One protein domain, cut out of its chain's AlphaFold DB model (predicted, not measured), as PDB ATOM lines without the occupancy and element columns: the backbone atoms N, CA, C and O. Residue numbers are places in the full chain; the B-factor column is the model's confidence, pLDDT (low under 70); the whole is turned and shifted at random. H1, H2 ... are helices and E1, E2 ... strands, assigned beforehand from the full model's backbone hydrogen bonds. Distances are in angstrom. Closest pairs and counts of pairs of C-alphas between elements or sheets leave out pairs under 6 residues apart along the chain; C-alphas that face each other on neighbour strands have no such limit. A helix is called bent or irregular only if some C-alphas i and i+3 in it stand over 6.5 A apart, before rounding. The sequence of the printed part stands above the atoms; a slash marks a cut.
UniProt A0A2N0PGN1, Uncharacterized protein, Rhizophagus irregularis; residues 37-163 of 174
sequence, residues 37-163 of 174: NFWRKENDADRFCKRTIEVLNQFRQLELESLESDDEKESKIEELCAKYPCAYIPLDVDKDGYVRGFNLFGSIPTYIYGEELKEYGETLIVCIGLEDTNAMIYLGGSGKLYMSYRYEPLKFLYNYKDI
ATOM      1  N   ASN A  37     216.313 186.701 237.011       81.94
ATOM      2  CA  ASN A  37     217.442 185.845 236.634       81.94
ATOM      3  C   ASN A  37     217.165 185.011 235.378       81.94
ATOM      4  O   ASN A  37     218.089 184.753 234.608       81.94
ATOM      5  N   PHE A  38     215.910 184.605 235.161       83.94
ATOM      6  CA  PHE A  38     215.496 183.923 233.936       83.94
ATOM      7  C   PHE A  38     215.789 184.799 232.709       83.94
ATOM      8  O   PHE A  38     216.388 184.324 231.745       83.94
ATOM      9  N   TRP A  39     215.479 186.096 232.795       81.94
ATOM     10  CA  TRP A  39     215.691 187.056 231.708       81.94
ATOM     11  C   TRP A  39     217.154 187.478 231.511       81.94
ATOM     12  O   TRP A  39     217.547 187.811 230.397       81.94
ATOM     13  N   ARG A  40     217.975 187.451 232.569       75.94
ATOM     14  CA  ARG A  40     219.375 187.925 232.548       75.94
ATOM     15  C   ARG A  40     220.417 186.913 232.067       75.94
ATOM     16  O   ARG A  40     221.577 187.287 231.961       75.94
ATOM     17  N   LYS A  41     220.065 185.640 231.865       66.50
ATOM     18  CA  LYS A  41     221.025 184.516 231.820       66.50
ATOM     19  C   LYS A  41     222.212 184.765 230.857       66.50
ATOM     20  O   LYS A  41     222.088 184.600 229.657       66.50
ATOM     21  N   GLU A  42     223.385 185.086 231.398       49.78
ATOM     22  CA  GLU A  42     224.499 185.799 230.729       49.78
ATOM     23  C   GLU A  42     225.206 185.094 229.545       49.78
ATOM     24  O   GLU A  42     226.056 185.701 228.904       49.78
ATOM     25  N   ASN A  43     224.874 183.837 229.226       47.47
ATOM     26  CA  ASN A  43     225.640 183.006 228.280       47.47
ATOM     27  C   ASN A  43     225.013 182.798 226.887       47.47
ATOM     28  O   ASN A  43     225.586 182.050 226.100       47.47
ATOM     29  N   ASP A  44     223.875 183.419 226.565       51.56
ATOM     30  CA  ASP A  44     223.385 183.452 225.175       51.56
ATOM     31  C   ASP A  44     223.535 184.860 224.624       51.56
ATOM     32  O   ASP A  44     223.126 185.829 225.265       51.56
ATOM     33  N   ALA A  45     224.100 184.949 223.421       44.19
ATOM     34  CA  ALA A  45     224.391 186.194 222.717       44.19
ATOM     35  C   ALA A  45     223.150 187.080 222.465       44.19
ATOM     36  O   ALA A  45     223.310 188.252 222.136       44.19
ATOM     37  N   ASP A  46     221.944 186.549 222.697       51.72
ATOM     38  CA  ASP A  46     220.657 187.210 222.462       51.72
ATOM     39  C   ASP A  46     219.859 187.517 223.752       51.72
ATOM     40  O   ASP A  46     218.661 187.793 223.693       51.72
ATOM     41  N   ARG A  47     220.472 187.464 224.949       64.88
ATOM     42  CA  ARG A  47     219.748 187.667 226.226       64.88
ATOM     43  C   ARG A  47     219.838 189.092 226.781       64.88
ATOM     44  O   ARG A  47     220.829 189.799 226.614       64.88
ATOM     45  N   PHE A  48     218.754 189.515 227.436       72.12
ATOM     46  CA  PHE A  48     218.449 190.910 227.759       72.12
ATOM     47  C   PHE A  48     219.579 191.660 228.459       72.12
ATOM     48  O   PHE A  48     220.021 191.307 229.554       72.12
ATOM     49  N   CYS A  49     219.998 192.764 227.844       75.75
ATOM     50  CA  CYS A  49     221.016 193.627 228.415       75.75
ATOM     51  C   CYS A  49     220.516 194.310 229.701       75.75
ATOM     52  O   CYS A  49     219.315 194.432 229.958       75.75
ATOM     53  N   LYS A  50     221.456 194.844 230.490       82.81
ATOM     54  CA  LYS A  50     221.157 195.615 231.708       82.81
ATOM     55  C   LYS A  50     220.091 196.698 231.478       82.81
ATOM     56  O   LYS A  50     219.239 196.889 232.341       82.81
ATOM     57  N   ARG A  51     220.105 197.349 230.305       86.00
ATOM     58  CA  ARG A  51     219.125 198.377 229.922       86.00
ATOM     59  C   ARG A  51     217.707 197.811 229.839       86.00
ATOM     60  O   ARG A  51     216.804 198.431 230.376       86.00
ATOM     61  N   THR A  52     217.500 196.639 229.239       87.25
ATOM     62  CA  THR A  52     216.170 196.008 229.160       87.25
ATOM     63  C   THR A  52     215.594 195.735 230.549       87.25
ATOM     64  O   THR A  52     214.439 196.054 230.812       87.25
ATOM     65  N   ILE A  53     216.403 195.201 231.467       88.19
ATOM     66  CA  ILE A  53     215.935 194.925 232.832       88.19
ATOM     67  C   ILE A  53     215.649 196.215 233.605       88.19
ATOM     68  O   ILE A  53     214.682 196.281 234.359       88.19
ATOM     69  N   GLU A  54     216.474 197.245 233.421       92.31
ATOM     70  CA  GLU A  54     216.219 198.565 233.998       92.31
ATOM     71  C   GLU A  54     214.875 199.125 233.520       92.31
ATOM     72  O   GLU A  54     214.048 199.500 234.348       92.31
ATOM     73  N   VAL A  55     214.631 199.111 232.207       93.44
ATOM     74  CA  VAL A  55     213.387 199.610 231.607       93.44
ATOM     75  C   VAL A  55     212.187 198.825 232.120       93.44
ATOM     76  O   VAL A  55     211.211 199.433 232.533       93.44
ATOM     77  N   LEU A  56     212.264 197.491 232.156       93.69
ATOM     78  CA  LEU A  56     211.199 196.636 232.681       93.69
ATOM     79  C   LEU A  56     210.847 196.989 234.133       93.69
ATOM     80  O   LEU A  56     209.674 197.092 234.485       93.69
ATOM     81  N   ASN A  57     211.855 197.219 234.975       93.25
ATOM     82  CA  ASN A  57     211.633 197.596 236.367       93.25
ATOM     83  C   ASN A  57     211.020 198.993 236.498       93.25
ATOM     84  O   ASN A  57     210.086 199.169 237.277       93.25
ATOM     85  N   GLN A  58     211.495 199.965 235.717       95.81
ATOM     86  CA  GLN A  58     210.910 201.308 235.676       95.81
ATOM     87  C   GLN A  58     209.468 201.275 235.155       95.81
ATOM     88  O   GLN A  58     208.597 201.921 235.728       95.81
ATOM     89  N   PHE A  59     209.197 200.456 234.135       95.62
ATOM     90  CA  PHE A  59     207.865 200.246 233.581       95.62
ATOM     91  C   PHE A  59     206.906 199.730 234.652       95.62
ATOM     92  O   PHE A  59     205.875 200.344 234.884       95.62
ATOM     93  N   ARG A  60     207.273 198.677 235.399       95.00
ATOM     94  CA  ARG A  60     206.469 198.146 236.521       95.00
ATOM     95  C   ARG A  60     206.270 199.157 237.666       95.00
ATOM     96  O   ARG A  60     205.327 199.022 238.442       95.00
ATOM     97  N   GLN A  61     207.125 200.172 237.772       95.69
ATOM     98  CA  GLN A  61     207.102 201.210 238.812       95.69
ATOM     99  C   GLN A  61     206.425 202.517 238.368       95.69
ATOM    100  O   GLN A  61     206.542 203.535 239.046       95.69
ATOM    101  N   LEU A  62     205.658 202.514 237.272       95.50
ATOM    102  CA  LEU A  62     204.891 203.693 236.848       95.50
ATOM    103  C   LEU A  62     203.821 204.152 237.858       95.50
ATOM    104  O   LEU A  62     203.366 205.283 237.771       95.50
ATOM    105  N   GLU A  63     203.429 203.316 238.822       95.00
ATOM    106  CA  GLU A  63     202.400 203.599 239.848       95.00
ATOM    107  C   GLU A  63     201.146 204.342 239.335       95.00
ATOM    108  O   GLU A  63     200.642 205.249 239.999       95.00
ATOM    109  N   LEU A  64     200.640 203.972 238.152       95.44
ATOM    110  CA  LEU A  64     199.571 204.716 237.468       95.44
ATOM    111  C   LEU A  64     198.282 204.788 238.288       95.44
ATOM    112  O   LEU A  64     197.568 205.784 238.241       95.44
ATOM    113  N   GLU A  65     198.001 203.755 239.081       92.94
ATOM    114  CA  GLU A  65     196.785 203.671 239.892       92.94
ATOM    115  C   GLU A  65     196.792 204.622 241.099       92.94
ATOM    116  O   GLU A  65     195.752 204.813 241.721       92.94
ATOM    117  N   SER A  66     197.948 205.201 241.445       93.25
ATOM    118  CA  SER A  66     198.058 206.226 242.495       93.25
ATOM    119  C   SER A  66     197.869 207.655 241.984       93.25
ATOM    120  O   SER A  66     197.775 208.572 242.797       93.25
ATOM    121  N   LEU A  67     197.827 207.848 240.663       95.94
ATOM    122  CA  LEU A  67     197.662 209.158 240.039       95.94
ATOM    123  C   LEU A  67     196.178 209.466 239.849       95.94
ATOM    124  O   LEU A  67     195.405 208.612 239.401       95.94
ATOM    125  N   GLU A  68     195.784 210.692 240.181       91.25
ATOM    126  CA  GLU A  68     194.375 211.096 240.185       91.25
ATOM    127  C   GLU A  68     193.894 211.515 238.793       91.25
ATOM    128  O   GLU A  68     192.748 211.240 238.435       91.25
ATOM    129  N   SER A  69     194.766 212.139 237.995       95.06
ATOM    130  CA  SER A  69     194.425 212.641 236.661       95.06
ATOM    131  C   SER A  69     194.968 211.749 235.548       95.06
ATOM    132  O   SER A  69     196.067 211.199 235.645       95.06
ATOM    133  N   ASP A  70     194.221 211.646 234.453       92.69
ATOM    134  CA  ASP A  70     194.696 210.972 233.246       92.69
ATOM    135  C   ASP A  70     195.829 211.752 232.565       92.69
ATOM    136  O   ASP A  70     196.766 211.122 232.086       92.69
ATOM    137  N   ASP A  71     195.841 213.086 232.659       92.88
ATOM    138  CA  ASP A  71     196.946 213.916 232.153       92.88
ATOM    139  C   ASP A  71     198.279 213.579 232.855       92.88
ATOM    140  O   ASP A  71     199.346 213.558 232.236       92.88
ATOM    141  N   GLU A  72     198.232 213.286 234.163       95.19
ATOM    142  CA  GLU A  72     199.413 212.884 234.942       95.19
ATOM    143  C   GLU A  72     199.895 211.487 234.545       95.19
ATOM    144  O   GLU A  72     201.100 211.253 234.415       95.19
ATOM    145  N   LYS A  73     198.960 210.552 234.335       94.50
ATOM    146  CA  LYS A  73     199.275 209.191 233.882       94.50
ATOM    147  C   LYS A  73     199.889 209.214 232.491       94.50
ATOM    148  O   LYS A  73     200.922 208.582 232.287       94.50
ATOM    149  N   GLU A  74     199.284 209.952 231.565       92.69
ATOM    150  CA  GLU A  74     199.782 210.132 230.204       92.69
ATOM    151  C   GLU A  74     201.194 210.716 230.224       92.69
ATOM    152  O   GLU A  74     202.114 210.085 229.707       92.69
ATOM    153  N   SER A  75     201.402 211.825 230.942       92.25
ATOM    154  CA  SER A  75     202.721 212.458 231.076       92.25
ATOM    155  C   SER A  75     203.784 211.487 231.604       92.25
ATOM    156  O   SER A  75     204.906 211.450 231.101       92.25
ATOM    157  N   LYS A  76     203.442 210.658 232.599       94.69
ATOM    158  CA  LYS A  76     204.374 209.678 233.180       94.69
ATOM    159  C   LYS A  76     204.699 208.530 232.217       94.69
ATOM    160  O   LYS A  76     205.833 208.047 232.194       94.69
ATOM    161  N   ILE A  77     203.724 208.093 231.417       93.50
ATOM    162  CA  ILE A  77     203.928 207.099 230.351       93.50
ATOM    163  C   ILE A  77     204.840 207.680 229.265       93.50
ATOM    164  O   ILE A  77     205.806 207.032 228.857       93.50
ATOM    165  N   GLU A  78     204.573 208.910 228.829       91.69
ATOM    166  CA  GLU A  78     205.371 209.608 227.822       91.69
ATOM    167  C   GLU A  78     206.809 209.842 228.281       91.69
ATOM    168  O   GLU A  78     207.741 209.595 227.514       91.69
ATOM    169  N   GLU A  79     207.014 210.242 229.538       93.19
ATOM    170  CA  GLU A  79     208.346 210.416 230.116       93.19
ATOM    171  C   GLU A  79     209.146 209.109 230.070       93.19
ATOM    172  O   GLU A  79     210.320 209.107 229.685       93.19
ATOM    173  N   LEU A  80     208.519 207.975 230.402       93.94
ATOM    174  CA  LEU A  80     209.173 206.671 230.324       93.94
ATOM    175  C   LEU A  80     209.561 206.316 228.880       93.94
ATOM    176  O   LEU A  80     210.700 205.906 228.634       93.94
ATOM    177  N   CYS A  81     208.636 206.488 227.936       92.12
ATOM    178  CA  CYS A  81     208.856 206.242 226.511       92.12
ATOM    179  C   CYS A  81     209.985 207.121 225.945       92.12
ATOM    180  O   CYS A  81     210.881 206.621 225.259       92.12
ATOM    181  N   ALA A  82     210.001 208.409 226.299       91.44
ATOM    182  CA  ALA A  82     211.025 209.365 225.889       91.44
ATOM    183  C   ALA A  82     212.396 209.077 226.523       91.44
ATOM    184  O   ALA A  82     213.431 209.252 225.878       91.44
ATOM    185  N   LYS A  83     212.422 208.606 227.778       94.19
ATOM    186  CA  LYS A  83     213.650 208.207 228.485       94.19
ATOM    187  C   LYS A  83     214.255 206.928 227.908       94.19
ATOM    188  O   LYS A  83     215.480 206.781 227.867       94.19
ATOM    189  N   TYR A  84     213.414 206.003 227.451       93.06
ATOM    190  CA  TYR A  84     213.826 204.691 226.962       93.06
ATOM    191  C   TYR A  84     213.346 204.406 225.529       93.06
ATOM    192  O   TYR A  84     212.693 203.388 225.286       93.06
ATOM    193  N   PRO A  85     213.738 205.235 224.544       90.69
ATOM    194  CA  PRO A  85     213.264 205.081 223.178       90.69
ATOM    195  C   PRO A  85     213.752 203.752 222.597       90.69
ATOM    196  O   PRO A  85     214.935 203.403 222.736       90.69
ATOM    197  N   CYS A  86     212.832 203.023 221.960       88.81
ATOM    198  CA  CYS A  86     213.059 201.713 221.346       88.81
ATOM    199  C   CYS A  86     213.615 200.658 222.311       88.81
ATOM    200  O   CYS A  86     214.221 199.680 221.875       88.81
ATOM    201  N   ALA A  87     213.469 200.852 223.625       91.50
ATOM    202  CA  ALA A  87     213.853 199.827 224.575       91.50
ATOM    203  C   ALA A  87     212.868 198.659 224.501       91.50
ATOM    204  O   ALA A  87     211.653 198.857 224.470       91.50
ATOM    205  N   TYR A  88     213.414 197.448 224.496       90.50
ATOM    206  CA  TYR A  88     212.625 196.227 224.492       90.50
ATOM    207  C   TYR A  88     212.139 195.887 225.902       90.50
ATOM    208  O   TYR A  88     212.935 195.908 226.846       90.50
ATOM    209  N   ILE A  89     210.865 195.522 226.031       92.31
ATOM    210  CA  ILE A  89     210.247 195.008 227.254       92.31
ATOM    211  C   ILE A  89     209.766 193.571 226.989       92.31
ATOM    212  O   ILE A  89     208.910 193.371 226.121       92.31
ATOM    213  N   PRO A  90     210.281 192.562 227.720       90.19
ATOM    214  CA  PRO A  90     209.841 191.182 227.557       90.19
ATOM    215  C   PRO A  90     208.433 190.976 228.121       90.19
ATOM    216  O   PRO A  90     208.118 191.449 229.213       90.19
ATOM    217  N   LEU A  91     207.613 190.221 227.396       90.69
ATOM    218  CA  LEU A  91     206.248 189.858 227.772       90.69
ATOM    219  C   LEU A  91     206.154 188.401 228.221       90.69
ATOM    220  O   LEU A  91     205.615 188.132 229.290       90.69
ATOM    221  N   ASP A  92     206.621 187.462 227.398       89.56
ATOM    222  CA  ASP A  92     206.450 186.020 227.610       89.56
ATOM    223  C   ASP A  92     207.443 185.212 226.763       89.56
ATOM    224  O   ASP A  92     208.267 185.775 226.048       89.56
ATOM    225  N   VAL A  93     207.336 183.890 226.818       86.81
ATOM    226  CA  VAL A  93     207.956 182.958 225.876       86.81
ATOM    227  C   VAL A  93     206.850 182.182 225.171       86.81
ATOM    228  O   VAL A  93     205.963 181.679 225.855       86.81
ATOM    229  N   ASP A  94     206.866 182.097 223.842       85.81
ATOM    230  CA  ASP A  94     205.869 181.357 223.060       85.81
ATOM    231  C   ASP A  94     206.067 179.830 223.105       85.81
ATOM    232  O   ASP A  94     206.947 179.311 223.796       85.81
ATOM    233  N   LYS A  95     205.195 179.092 222.407       83.44
ATOM    234  CA  LYS A  95     205.194 177.617 222.396       83.44
ATOM    235  C   LYS A  95     206.467 177.004 221.806       83.44
ATOM    236  O   LYS A  95     206.789 175.861 222.119       83.44
ATOM    237  N   ASP A  96     207.148 177.748 220.939       82.12
ATOM    238  CA  ASP A  96     208.365 177.322 220.256       82.12
ATOM    239  C   ASP A  96     209.613 177.754 221.041       82.12
ATOM    240  O   ASP A  96     210.739 177.464 220.636       82.12
ATOM    241  N   GLY A  97     209.410 178.411 222.190       81.19
ATOM    242  CA  GLY A  97     210.462 178.844 223.088       81.19
ATOM    243  C   GLY A  97     211.064 180.210 222.735       81.19
ATOM    244  O   GLY A  97     212.051 180.631 223.345       81.19
ATOM    245  N   TYR A  98     210.464 180.957 221.802       82.31
ATOM    246  CA  TYR A  98     210.909 182.309 221.481       82.31
ATOM    247  C   TYR A  98     210.395 183.317 222.494       82.31
ATOM    248  O   TYR A  98     209.231 183.304 222.896       82.31
ATOM    249  N   VAL A  99     211.267 184.244 222.885       84.50
ATOM    250  CA  VAL A  99     210.848 185.367 223.717       84.50
ATOM    251  C   VAL A  99     209.981 186.307 222.891       84.50
ATOM    252  O   VAL A  99     210.326 186.668 221.770       84.50
ATOM    253  N   ARG A 100     208.863 186.704 223.484       87.81
ATOM    254  CA  ARG A 100     207.928 187.689 222.963       87.81
ATOM    255  C   ARG A 100     208.023 188.943 223.801       87.81
ATOM    256  O   ARG A 100     208.197 188.883 225.022       87.81
ATOM    257  N   GLY A 101     207.864 190.082 223.158       90.75
ATOM    258  CA  GLY A 101     208.022 191.374 223.793       90.75
ATOM    259  C   GLY A 101     207.791 192.490 222.801       90.75
ATOM    260  O   GLY A 101     207.434 192.260 221.648       90.75
ATOM    261  N   PHE A 102     207.948 193.715 223.275       92.56
ATOM    262  CA  PHE A 102     207.663 194.888 222.469       92.56
ATOM    263  C   PHE A 102     208.712 195.965 222.661       92.56
ATOM    264  O   PHE A 102     209.317 196.095 223.726       92.56
ATOM    265  N   ASN A 103     208.903 196.756 221.614       92.31
ATOM    266  CA  ASN A 103     209.765 197.923 221.645       92.31
ATOM    267  C   ASN A 103     208.927 199.154 221.977       92.31
ATOM    268  O   ASN A 103     207.919 199.408 221.313       92.31
ATOM    269  N   LEU A 104     209.361 199.923 222.977       92.75
ATOM    270  CA  LEU A 104     208.743 201.204 223.301       92.75
ATOM    271  C   LEU A 104     208.861 202.178 222.128       92.75
ATOM    272  O   LEU A 104     209.936 202.335 221.539       92.75
ATOM    273  N   PHE A 105     207.782 202.892 221.824       88.38
ATOM    274  CA  PHE A 105     207.856 204.018 220.906       88.38
ATOM    275  C   PHE A 105     208.577 205.189 221.568       88.38
ATOM    276  O   PHE A 105     208.253 205.579 222.681       88.38
ATOM    277  N   GLY A 106     209.551 205.777 220.868       69.00
ATOM    278  CA  GLY A 106     210.242 206.976 221.357       69.00
ATOM    279  C   GLY A 106     209.369 208.236 221.339       69.00
ATOM    280  O   GLY A 106     209.646 209.162 222.091       69.00
ATOM    281  N   SER A 107     208.333 208.269 220.491       62.97
ATOM    282  CA  SER A 107     207.325 209.337 220.434       62.97
ATOM    283  C   SER A 107     206.213 208.973 219.441       62.97
ATOM    284  O   SER A 107     206.372 209.217 218.243       62.97
ATOM    285  N   ILE A 108     205.102 208.374 219.881       58.81
ATOM    286  CA  ILE A 108     203.907 208.241 219.026       58.81
ATOM    287  C   ILE A 108     202.633 208.360 219.872       58.81
ATOM    288  O   ILE A 108     202.372 207.478 220.685       58.81
ATOM    289  N   PRO A 109     201.785 209.366 219.611       55.19
ATOM    290  CA  PRO A 109     200.443 209.421 220.153       55.19
ATOM    291  C   PRO A 109     199.473 208.667 219.233       55.19
ATOM    292  O   PRO A 109     198.817 209.265 218.383       55.19
ATOM    293  N   THR A 110     199.385 207.339 219.347       65.94
ATOM    294  CA  THR A 110     198.145 206.662 218.922       65.94
ATOM    295  C   THR A 110     197.338 206.418 220.178       65.94
ATOM    296  O   THR A 110     197.545 205.440 220.889       65.94
ATOM    297  N   TYR A 111     196.465 207.359 220.493       69.69
ATOM    298  CA  TYR A 111     195.588 207.247 221.645       69.69
ATOM    299  C   TYR A 111     194.235 206.701 221.214       69.69
ATOM    300  O   TYR A 111     193.759 206.987 220.112       69.69
ATOM    301  N   ILE A 112     193.610 205.952 222.113       75.69
ATOM    302  CA  ILE A 112     192.200 205.598 221.997       75.69
ATOM    303  C   ILE A 112     191.438 206.542 222.923       75.69
ATOM    304  O   ILE A 112     191.806 206.708 224.084       75.69
ATOM    305  N   TYR A 113     190.396 207.182 222.399       71.94
ATOM    306  CA  TYR A 113     189.622 208.202 223.106       71.94
ATOM    307  C   TYR A 113     188.120 207.958 222.967       71.94
ATOM    308  O   TYR A 113     187.654 207.261 222.069       71.94
ATOM    309  N   GLY A 114     187.342 208.618 223.824       74.62
ATOM    310  CA  GLY A 114     185.892 208.689 223.678       74.62
ATOM    311  C   GLY A 114     185.178 207.406 224.096       74.62
ATOM    312  O   GLY A 114     185.489 206.820 225.130       74.62
ATOM    313  N   GLU A 115     184.156 207.005 223.340       77.31
ATOM    314  CA  GLU A 115     183.273 205.901 223.741       77.31
ATOM    315  C   GLU A 115     183.953 204.530 223.717       77.31
ATOM    316  O   GLU A 115     183.604 203.689 224.542       77.31
ATOM    317  N   GLU A 116     184.969 204.343 222.870       82.75
ATOM    318  CA  GLU A 116     185.747 203.098 222.781       82.75
ATOM    319  C   GLU A 116     186.397 202.733 224.123       82.75
ATOM    320  O   GLU A 116     186.470 201.565 224.491       82.75
ATOM    321  N   LEU A 117     186.788 203.730 224.922       87.19
ATOM    322  CA  LEU A 117     187.366 203.514 226.250       87.19
ATOM    323  C   LEU A 117     186.396 202.818 227.217       87.19
ATOM    324  O   LEU A 117     186.817 202.004 228.045       87.19
ATOM    325  N   LYS A 118     185.087 203.092 227.093       88.06
ATOM    326  CA  LYS A 118     184.058 202.497 227.960       88.06
ATOM    327  C   LYS A 118     183.962 200.987 227.765       88.06
ATOM    328  O   LYS A 118     183.683 200.285 228.734       88.06
ATOM    329  N   GLU A 119     184.221 200.489 226.556       90.25
ATOM    330  CA  GLU A 119     184.206 199.051 226.251       90.25
ATOM    331  C   GLU A 119     185.284 198.290 227.036       90.25
ATOM    332  O   GLU A 119     185.090 197.132 227.408       90.25
ATOM    333  N   TYR A 120     186.387 198.967 227.360       91.31
ATOM    334  CA  TYR A 120     187.510 198.411 228.116       91.31
ATOM    335  C   TYR A 120     187.481 198.782 229.607       91.31
ATOM    336  O   TYR A 120     188.301 198.290 230.392       91.31
ATOM    337  N   GLY A 121     186.516 199.610 230.022       92.56
ATOM    338  CA  GLY A 121     186.436 200.142 231.381       92.56
ATOM    339  C   GLY A 121     187.635 201.025 231.735       92.56
ATOM    340  O   GLY A 121     188.106 200.982 232.869       92.56
ATOM    341  N   GLU A 122     188.146 201.774 230.757       93.88
ATOM    342  CA  GLU A 122     189.272 202.697 230.903       93.88
ATOM    343  C   GLU A 122     188.803 204.145 230.741       93.88
ATOM    344  O   GLU A 122     187.741 204.420 230.181       93.88
ATOM    345  N   THR A 123     189.617 205.081 231.217       92.38
ATOM    346  CA  THR A 123     189.467 206.524 230.954       92.38
ATOM    347  C   THR A 123     190.609 207.076 230.097       92.38
ATOM    348  O   THR A 123     190.469 208.132 229.489       92.38
ATOM    349  N   LEU A 124     191.691 206.304 229.963       92.25
ATOM    350  CA  LEU A 124     192.871 206.588 229.156       92.25
ATOM    351  C   LEU A 124     193.413 205.269 228.598       92.25
ATOM    352  O   LEU A 124     193.562 204.312 229.356       92.25
ATOM    353  N   ILE A 125     193.749 205.219 227.308       93.62
ATOM    354  CA  ILE A 125     194.531 204.132 226.705       93.62
ATOM    355  C   ILE A 125     195.554 204.743 225.743       93.62
ATOM    356  O   ILE A 125     195.196 205.371 224.745       93.62
ATOM    357  N   VAL A 126     196.834 204.512 226.027       92.31
ATOM    358  CA  VAL A 126     197.967 205.057 225.269       92.31
ATOM    359  C   VAL A 126     198.657 203.937 224.505       92.31
ATOM    360  O   VAL A 126     198.999 202.917 225.099       92.31
ATOM    361  N   CYS A 127     198.902 204.094 223.202       92.69
ATOM    362  CA  CYS A 127     199.784 203.179 222.478       92.69
ATOM    363  C   CYS A 127     201.240 203.440 222.866       92.69
ATOM    364  O   CYS A 127     201.750 204.541 222.674       92.69
ATOM    365  N   ILE A 128     201.914 202.423 223.396       93.31
ATOM    366  CA  ILE A 128     203.261 202.563 223.961       93.31
ATOM    367  C   ILE A 128     204.338 201.837 223.159       93.31
ATOM    368  O   ILE A 128     205.521 202.049 223.414       93.31
ATOM    369  N   GLY A 129     203.979 200.977 222.204       92.81
ATOM    370  CA  GLY A 129     204.985 200.240 221.452       92.81
ATOM    371  C   GLY A 129     204.454 199.241 220.439       92.81
ATOM    372  O   GLY A 129     203.247 199.099 220.239       92.81
ATOM    373  N   LEU A 130     205.398 198.531 219.823       91.06
ATOM    374  CA  LEU A 130     205.150 197.512 218.809       91.06
ATOM    375  C   LEU A 130     205.772 196.182 219.235       91.06
ATOM    376  O   LEU A 130     206.967 196.110 219.529       91.06
ATOM    377  N   GLU A 131     204.948 195.144 219.261       91.12
ATOM    378  CA  GLU A 131     205.345 193.754 219.468       91.12
ATOM    379  C   GLU A 131     205.952 193.174 218.182       91.12
ATOM    380  O   GLU A 131     205.604 193.592 217.075       91.12
ATOM    381  N   ASP A 132     206.849 192.196 218.323       78.38
ATOM    382  CA  ASP A 132     207.656 191.618 217.237       78.38
ATOM    383  C   ASP A 132     206.847 191.113 216.016       78.38
ATOM    384  O   ASP A 132     207.352 191.077 214.893       78.38
ATOM    385  N   THR A 133     205.561 190.788 216.184       77.31
ATOM    386  CA  THR A 133     204.640 190.372 215.107       77.31
ATOM    387  C   THR A 133     203.818 191.517 214.497       77.31
ATOM    388  O   THR A 133     202.851 191.279 213.771       77.31
ATOM    389  N   ASN A 134     204.237 192.768 214.712       81.44
ATOM    390  CA  ASN A 134     203.540 194.007 214.334       81.44
ATOM    391  C   ASN A 134     202.205 194.226 215.064       81.44
ATOM    392  O   ASN A 134     201.297 194.865 214.525       81.44
ATOM    393  N   ALA A 135     202.071 193.689 216.277       89.44
ATOM    394  CA  ALA A 135     200.942 193.995 217.143       89.44
ATOM    395  C   ALA A 135     201.202 195.315 217.877       89.44
ATOM    396  O   ALA A 135     202.283 195.514 218.431       89.44
ATOM    397  N   MET A 136     200.222 196.213 217.906       91.62
ATOM    398  CA  MET A 136     200.326 197.449 218.681       91.62
ATOM    399  C   MET A 136     200.065 197.134 220.153       91.62
ATOM    400  O   MET A 136     199.095 196.441 220.475       91.62
ATOM    401  N   ILE A 137     200.922 197.639 221.038       93.69
ATOM    402  CA  ILE A 137     200.788 197.501 222.487       93.69
ATOM    403  C   ILE A 137     200.259 198.803 223.070       93.69
ATOM    404  O   ILE A 137     200.764 199.887 222.769       93.69
ATOM    405  N   TYR A 138     199.257 198.681 223.934       94.12
ATOM    406  CA  TYR A 138     198.606 199.800 224.595       94.12
ATOM    407  C   TYR A 138     198.628 199.629 226.109       94.12
ATOM    408  O   TYR A 138     198.534 198.513 226.618       94.12
ATOM    409  N   LEU A 139     198.712 200.741 226.830       94.94
ATOM    410  CA  LEU A 139     198.641 200.802 228.281       94.94
ATOM    411  C   LEU A 139     197.443 201.655 228.692       94.94
ATOM    412  O   LEU A 139     197.365 202.836 228.358       94.94
ATOM    413  N   GLY A 140     196.501 201.029 229.392       94.44
ATOM    414  CA  GLY A 140     195.373 201.706 230.013       94.44
ATOM    415  C   GLY A 140     195.788 202.455 231.276       94.44
ATOM    416  O   GLY A 140     196.706 202.032 231.983       94.44
ATOM    417  N   GLY A 141     195.071 203.529 231.603       93.56
ATOM    418  CA  GLY A 141     195.267 204.296 232.835       93.56
ATOM    419  C   GLY A 141     195.069 203.460 234.104       93.56
ATOM    420  O   GLY A 141     195.647 203.775 235.141       93.56
ATOM    421  N   SER A 142     194.317 202.355 234.027       94.88
ATOM    422  CA  SER A 142     194.193 201.378 235.118       94.88
ATOM    423  C   SER A 142     195.427 200.481 235.320       94.88
ATOM    424  O   SER A 142     195.458 199.663 236.241       94.88
ATOM    425  N   GLY A 143     196.434 200.582 234.446       95.50
ATOM    426  CA  GLY A 143     197.605 199.708 234.427       95.50
ATOM    427  C   GLY A 143     197.409 198.409 233.636       95.50
ATOM    428  O   GLY A 143     198.291 197.550 233.620       95.50
ATOM    429  N   LYS A 144     196.273 198.215 232.966       96.19
ATOM    430  CA  LYS A 144     196.083 197.067 232.072       96.19
ATOM    431  C   LYS A 144     196.840 197.272 230.762       96.19
ATOM    432  O   LYS A 144     196.733 198.314 230.125       96.19
ATOM    433  N   LEU A 145     197.584 196.253 230.354       95.25
ATOM    434  CA  LEU A 145     198.259 196.190 229.070       95.25
ATOM    435  C   LEU A 145     197.379 195.455 228.061       95.25
ATOM    436  O   LEU A 145     196.872 194.365 228.345       95.25
ATOM    437  N   TYR A 146     197.260 196.027 226.874       94.31
ATOM    438  CA  TYR A 146     196.481 195.489 225.775       94.31
ATOM    439  C   TYR A 146     197.330 195.321 224.521       94.31
ATOM    440  O   TYR A 146     198.333 196.009 224.331       94.31
ATOM    441  N   MET A 147     196.890 194.430 223.641       92.44
ATOM    442  CA  MET A 147     197.473 194.213 222.323       92.44
ATOM    443  C   MET A 147     196.386 194.217 221.253       92.44
ATOM    444  O   MET A 147     195.304 193.678 221.479       92.44
ATOM    445  N   SER A 148     196.680 194.788 220.086       90.56
ATOM    446  CA  SER A 148     195.819 194.703 218.901       90.56
ATOM    447  C   SER A 148     196.617 194.346 217.653       90.56
ATOM    448  O   SER A 148     197.695 194.886 217.392       90.56
ATOM    449  N   TYR A 149     196.046 193.440 216.864       85.38
ATOM    450  CA  TYR A 149     196.521 193.074 215.539       85.38
ATOM    451  C   TYR A 149     195.648 193.730 214.482       85.38
ATOM    452  O   TYR A 149     194.464 193.442 214.432       85.38
ATOM    453  N   ARG A 150     196.222 194.563 213.600       71.44
ATOM    454  CA  ARG A 150     195.580 195.034 212.351       71.44
ATOM    455  C   ARG A 150     194.060 195.281 212.468       71.44
ATOM    456  O   ARG A 150     193.287 194.678 211.728       71.44
ATOM    457  N   TYR A 151     193.660 196.189 213.361       68.88
ATOM    458  CA  TYR A 151     192.263 196.606 213.583       68.88
ATOM    459  C   TYR A 151     191.367 195.608 214.342       68.88
ATOM    460  O   TYR A 151     190.158 195.814 214.420       68.88
ATOM    461  N   GLU A 152     191.929 194.549 214.924       84.75
ATOM    462  CA  GLU A 152     191.217 193.706 215.885       84.75
ATOM    463  C   GLU A 152     190.984 194.450 217.214       84.75
ATOM    464  O   GLU A 152     191.794 195.311 217.586       84.75
ATOM    465  N   PRO A 153     189.913 194.106 217.959       87.88
ATOM    466  CA  PRO A 153     189.670 194.642 219.295       87.88
ATOM    467  C   PRO A 153     190.871 194.459 220.224       87.88
ATOM    468  O   PRO A 153     191.621 193.484 220.105       87.88
ATOM    469  N   LEU A 154     191.032 195.369 221.188       91.12
ATOM    470  CA  LEU A 154     192.100 195.252 222.172       91.12
ATOM    471  C   LEU A 154     191.924 193.970 222.992       91.12
ATOM    472  O   LEU A 154     190.901 193.750 223.645       91.12
ATOM    473  N   LYS A 155     192.965 193.142 223.016       92.25
ATOM    474  CA  LYS A 155     193.046 191.961 223.868       92.25
ATOM    475  C   LYS A 155     193.875 192.281 225.101       92.25
ATOM    476  O   LYS A 155     195.031 192.679 224.986       92.25
ATOM    477  N   PHE A 156     193.296 192.081 226.280       93.06
ATOM    478  CA  PHE A 156     194.024 192.193 227.541       93.06
ATOM    479  C   PHE A 156     195.150 191.151 227.615       93.06
ATOM    480  O   PHE A 156     194.928 189.976 227.312       93.06
ATOM    481  N   LEU A 157     196.341 191.585 228.030       92.38
ATOM    482  CA  LEU A 157     197.511 190.727 228.220       92.38
ATOM    483  C   LEU A 157     197.863 190.557 229.697       92.38
ATOM    484  O   LEU A 157     197.863 189.445 230.217       92.38
ATOM    485  N   TYR A 158     198.175 191.667 230.364       91.31
ATOM    486  CA  TYR A 158     198.734 191.691 231.713       91.31
ATOM    487  C   TYR A 158     198.286 192.942 232.452       91.31
ATOM    488  O   TYR A 158     198.007 193.964 231.830       91.31
ATOM    489  N   ASN A 159     198.332 192.925 233.783       95.06
ATOM    490  CA  ASN A 159     198.612 194.176 234.478       95.06
ATOM    491  C   ASN A 159     200.102 194.502 234.284       95.06
ATOM    492  O   ASN A 159     200.948 193.615 234.378       95.06
ATOM    493  N   TYR A 160     200.434 195.757 234.004       94.44
ATOM    494  CA  TYR A 160     201.786 196.193 233.666       94.44
ATOM    495  C   TYR A 160     202.845 195.810 234.721       94.44
ATOM    496  O   TYR A 160     203.996 195.541 234.374       94.44
ATOM    497  N   LYS A 161     202.445 195.697 235.995       94.62
ATOM    498  CA  LYS A 161     203.294 195.241 237.112       94.62
ATOM    499  C   LYS A 161     203.697 193.769 237.011       94.62
ATOM    500  O   LYS A 161     204.748 193.386 237.518       94.62
ATOM    501  N   ASP A 162     202.874 192.956 236.355       93.12
ATOM    502  CA  ASP A 162     203.068 191.512 236.201       93.12
ATOM    503  C   ASP A 162     203.868 191.137 234.942       93.12
ATOM    504  O   ASP A 162     204.291 189.984 234.802       93.12
ATOM    505  N   ILE A 163     204.087 192.086 234.022       90.50
ATOM    506  CA  ILE A 163     204.818 191.855 232.766       90.50
ATOM    507  C   ILE A 163     206.186 191.268 233.060       90.50
ATOM    508  O   ILE A 163     206.885 191.776 233.931       90.50
TER     509      ILE A 163
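What this domain is: This is residues 37 to 163 of the 174 residues of an uncharacterized protein of Rhizophagus irregularis (UniProt A0A2N0PGN1). A six-stranded antiparallel sheet, curled like part of a barrel, has two helices, H2 and H3, packed on one of its faces; H2 crosses edge strand E1, and H3 runs along E3. Short H1 lies near one end of the long axis and short H4 near the other. The printed part has 127 residues, with four named helices and six named strands in the order H1 H2 H3 E1 E2 H4 E3 E4 E5 E6. The sheet's order is E1 E2 E3 E4 E5 E6, and the class is mixed, helices and strands. The whole is compact, with a radius of gyration of the C-alphas of 14.5 A, but elongated, spanning 47 by 28 by 23 A.

How they stand to each other: H1, residues 37 to 40, and H2, residues 50 to 60, only just touch, with 3 pairs of C-alphas within 8 A, the closest those of Arg 40 and Ile 53, 7.8 A. H3, residues 70 to 83, is close to H2 but not clearly touching; their closest C-alphas, Phe 59 and Leu 80, are 7.3 A apart, and they run opposite ways at a shallow tilt of 2 degrees. E1, residues 88 to 93, and E2, residues 99 to 104, form a hairpin, with N 89 and O 102 2.8 A apart. H2 is on the sheet over E1, with the C-alphas of Leu 56 and Ile 89 closest at 5.7 A; it runs across the strands, at 83 degrees to E1 on the local plane. H4, residues 116 to 120, only grazes the sheet. E3, residues 125 to 131, is antiparallel to E2, with N 103 and O 130 2.9 A apart. H3, on the same face as H2, lies over E3 at a height over the sheet of 10.0 A, along the strands; the C-alphas of Cys 81 and Ile 128 are closest at 7.2 A. E4, residues 136 to 140, E5, residues 144 to 148, and E6, residues 155 to 159, complete a meander from E3, each strand the antiparallel neighbour of the one before. N 126 and O 139 are 2.9 A apart, N 138 and O 146 2.9 A, and N 145 and O 158 2.8 A. In H2 and H3 every O i to N i+4 pair is within hydrogen-bond range; H4 has 0 of 1 but 2 of 2 O i to N i+3 pairs, and H1 is too short for an O i to N i+4 pair.

Where its parts are: H1 begins with C-alpha 37 at (217.442, 185.845, 236.634). H2 is 15.7 A from first to last C-alpha and H3 19.7 A, from C-alpha 70 at (194.696, 210.972, 233.246). E2 measures 16.0 A and E3 16.6 A. E6 ends with C-alpha 159 at (198.612, 194.176, 234.478).

The domain as a whole: The C-alphas farthest apart, Asn 43 and Glu 115, are 48.4 A apart. The printed part has no cut, and the link from E2 to H4 is long, 11 residues. The mean pLDDT of the printed part is 86.4; residues 41 to 47, 106 to 111 and 151 are under 70.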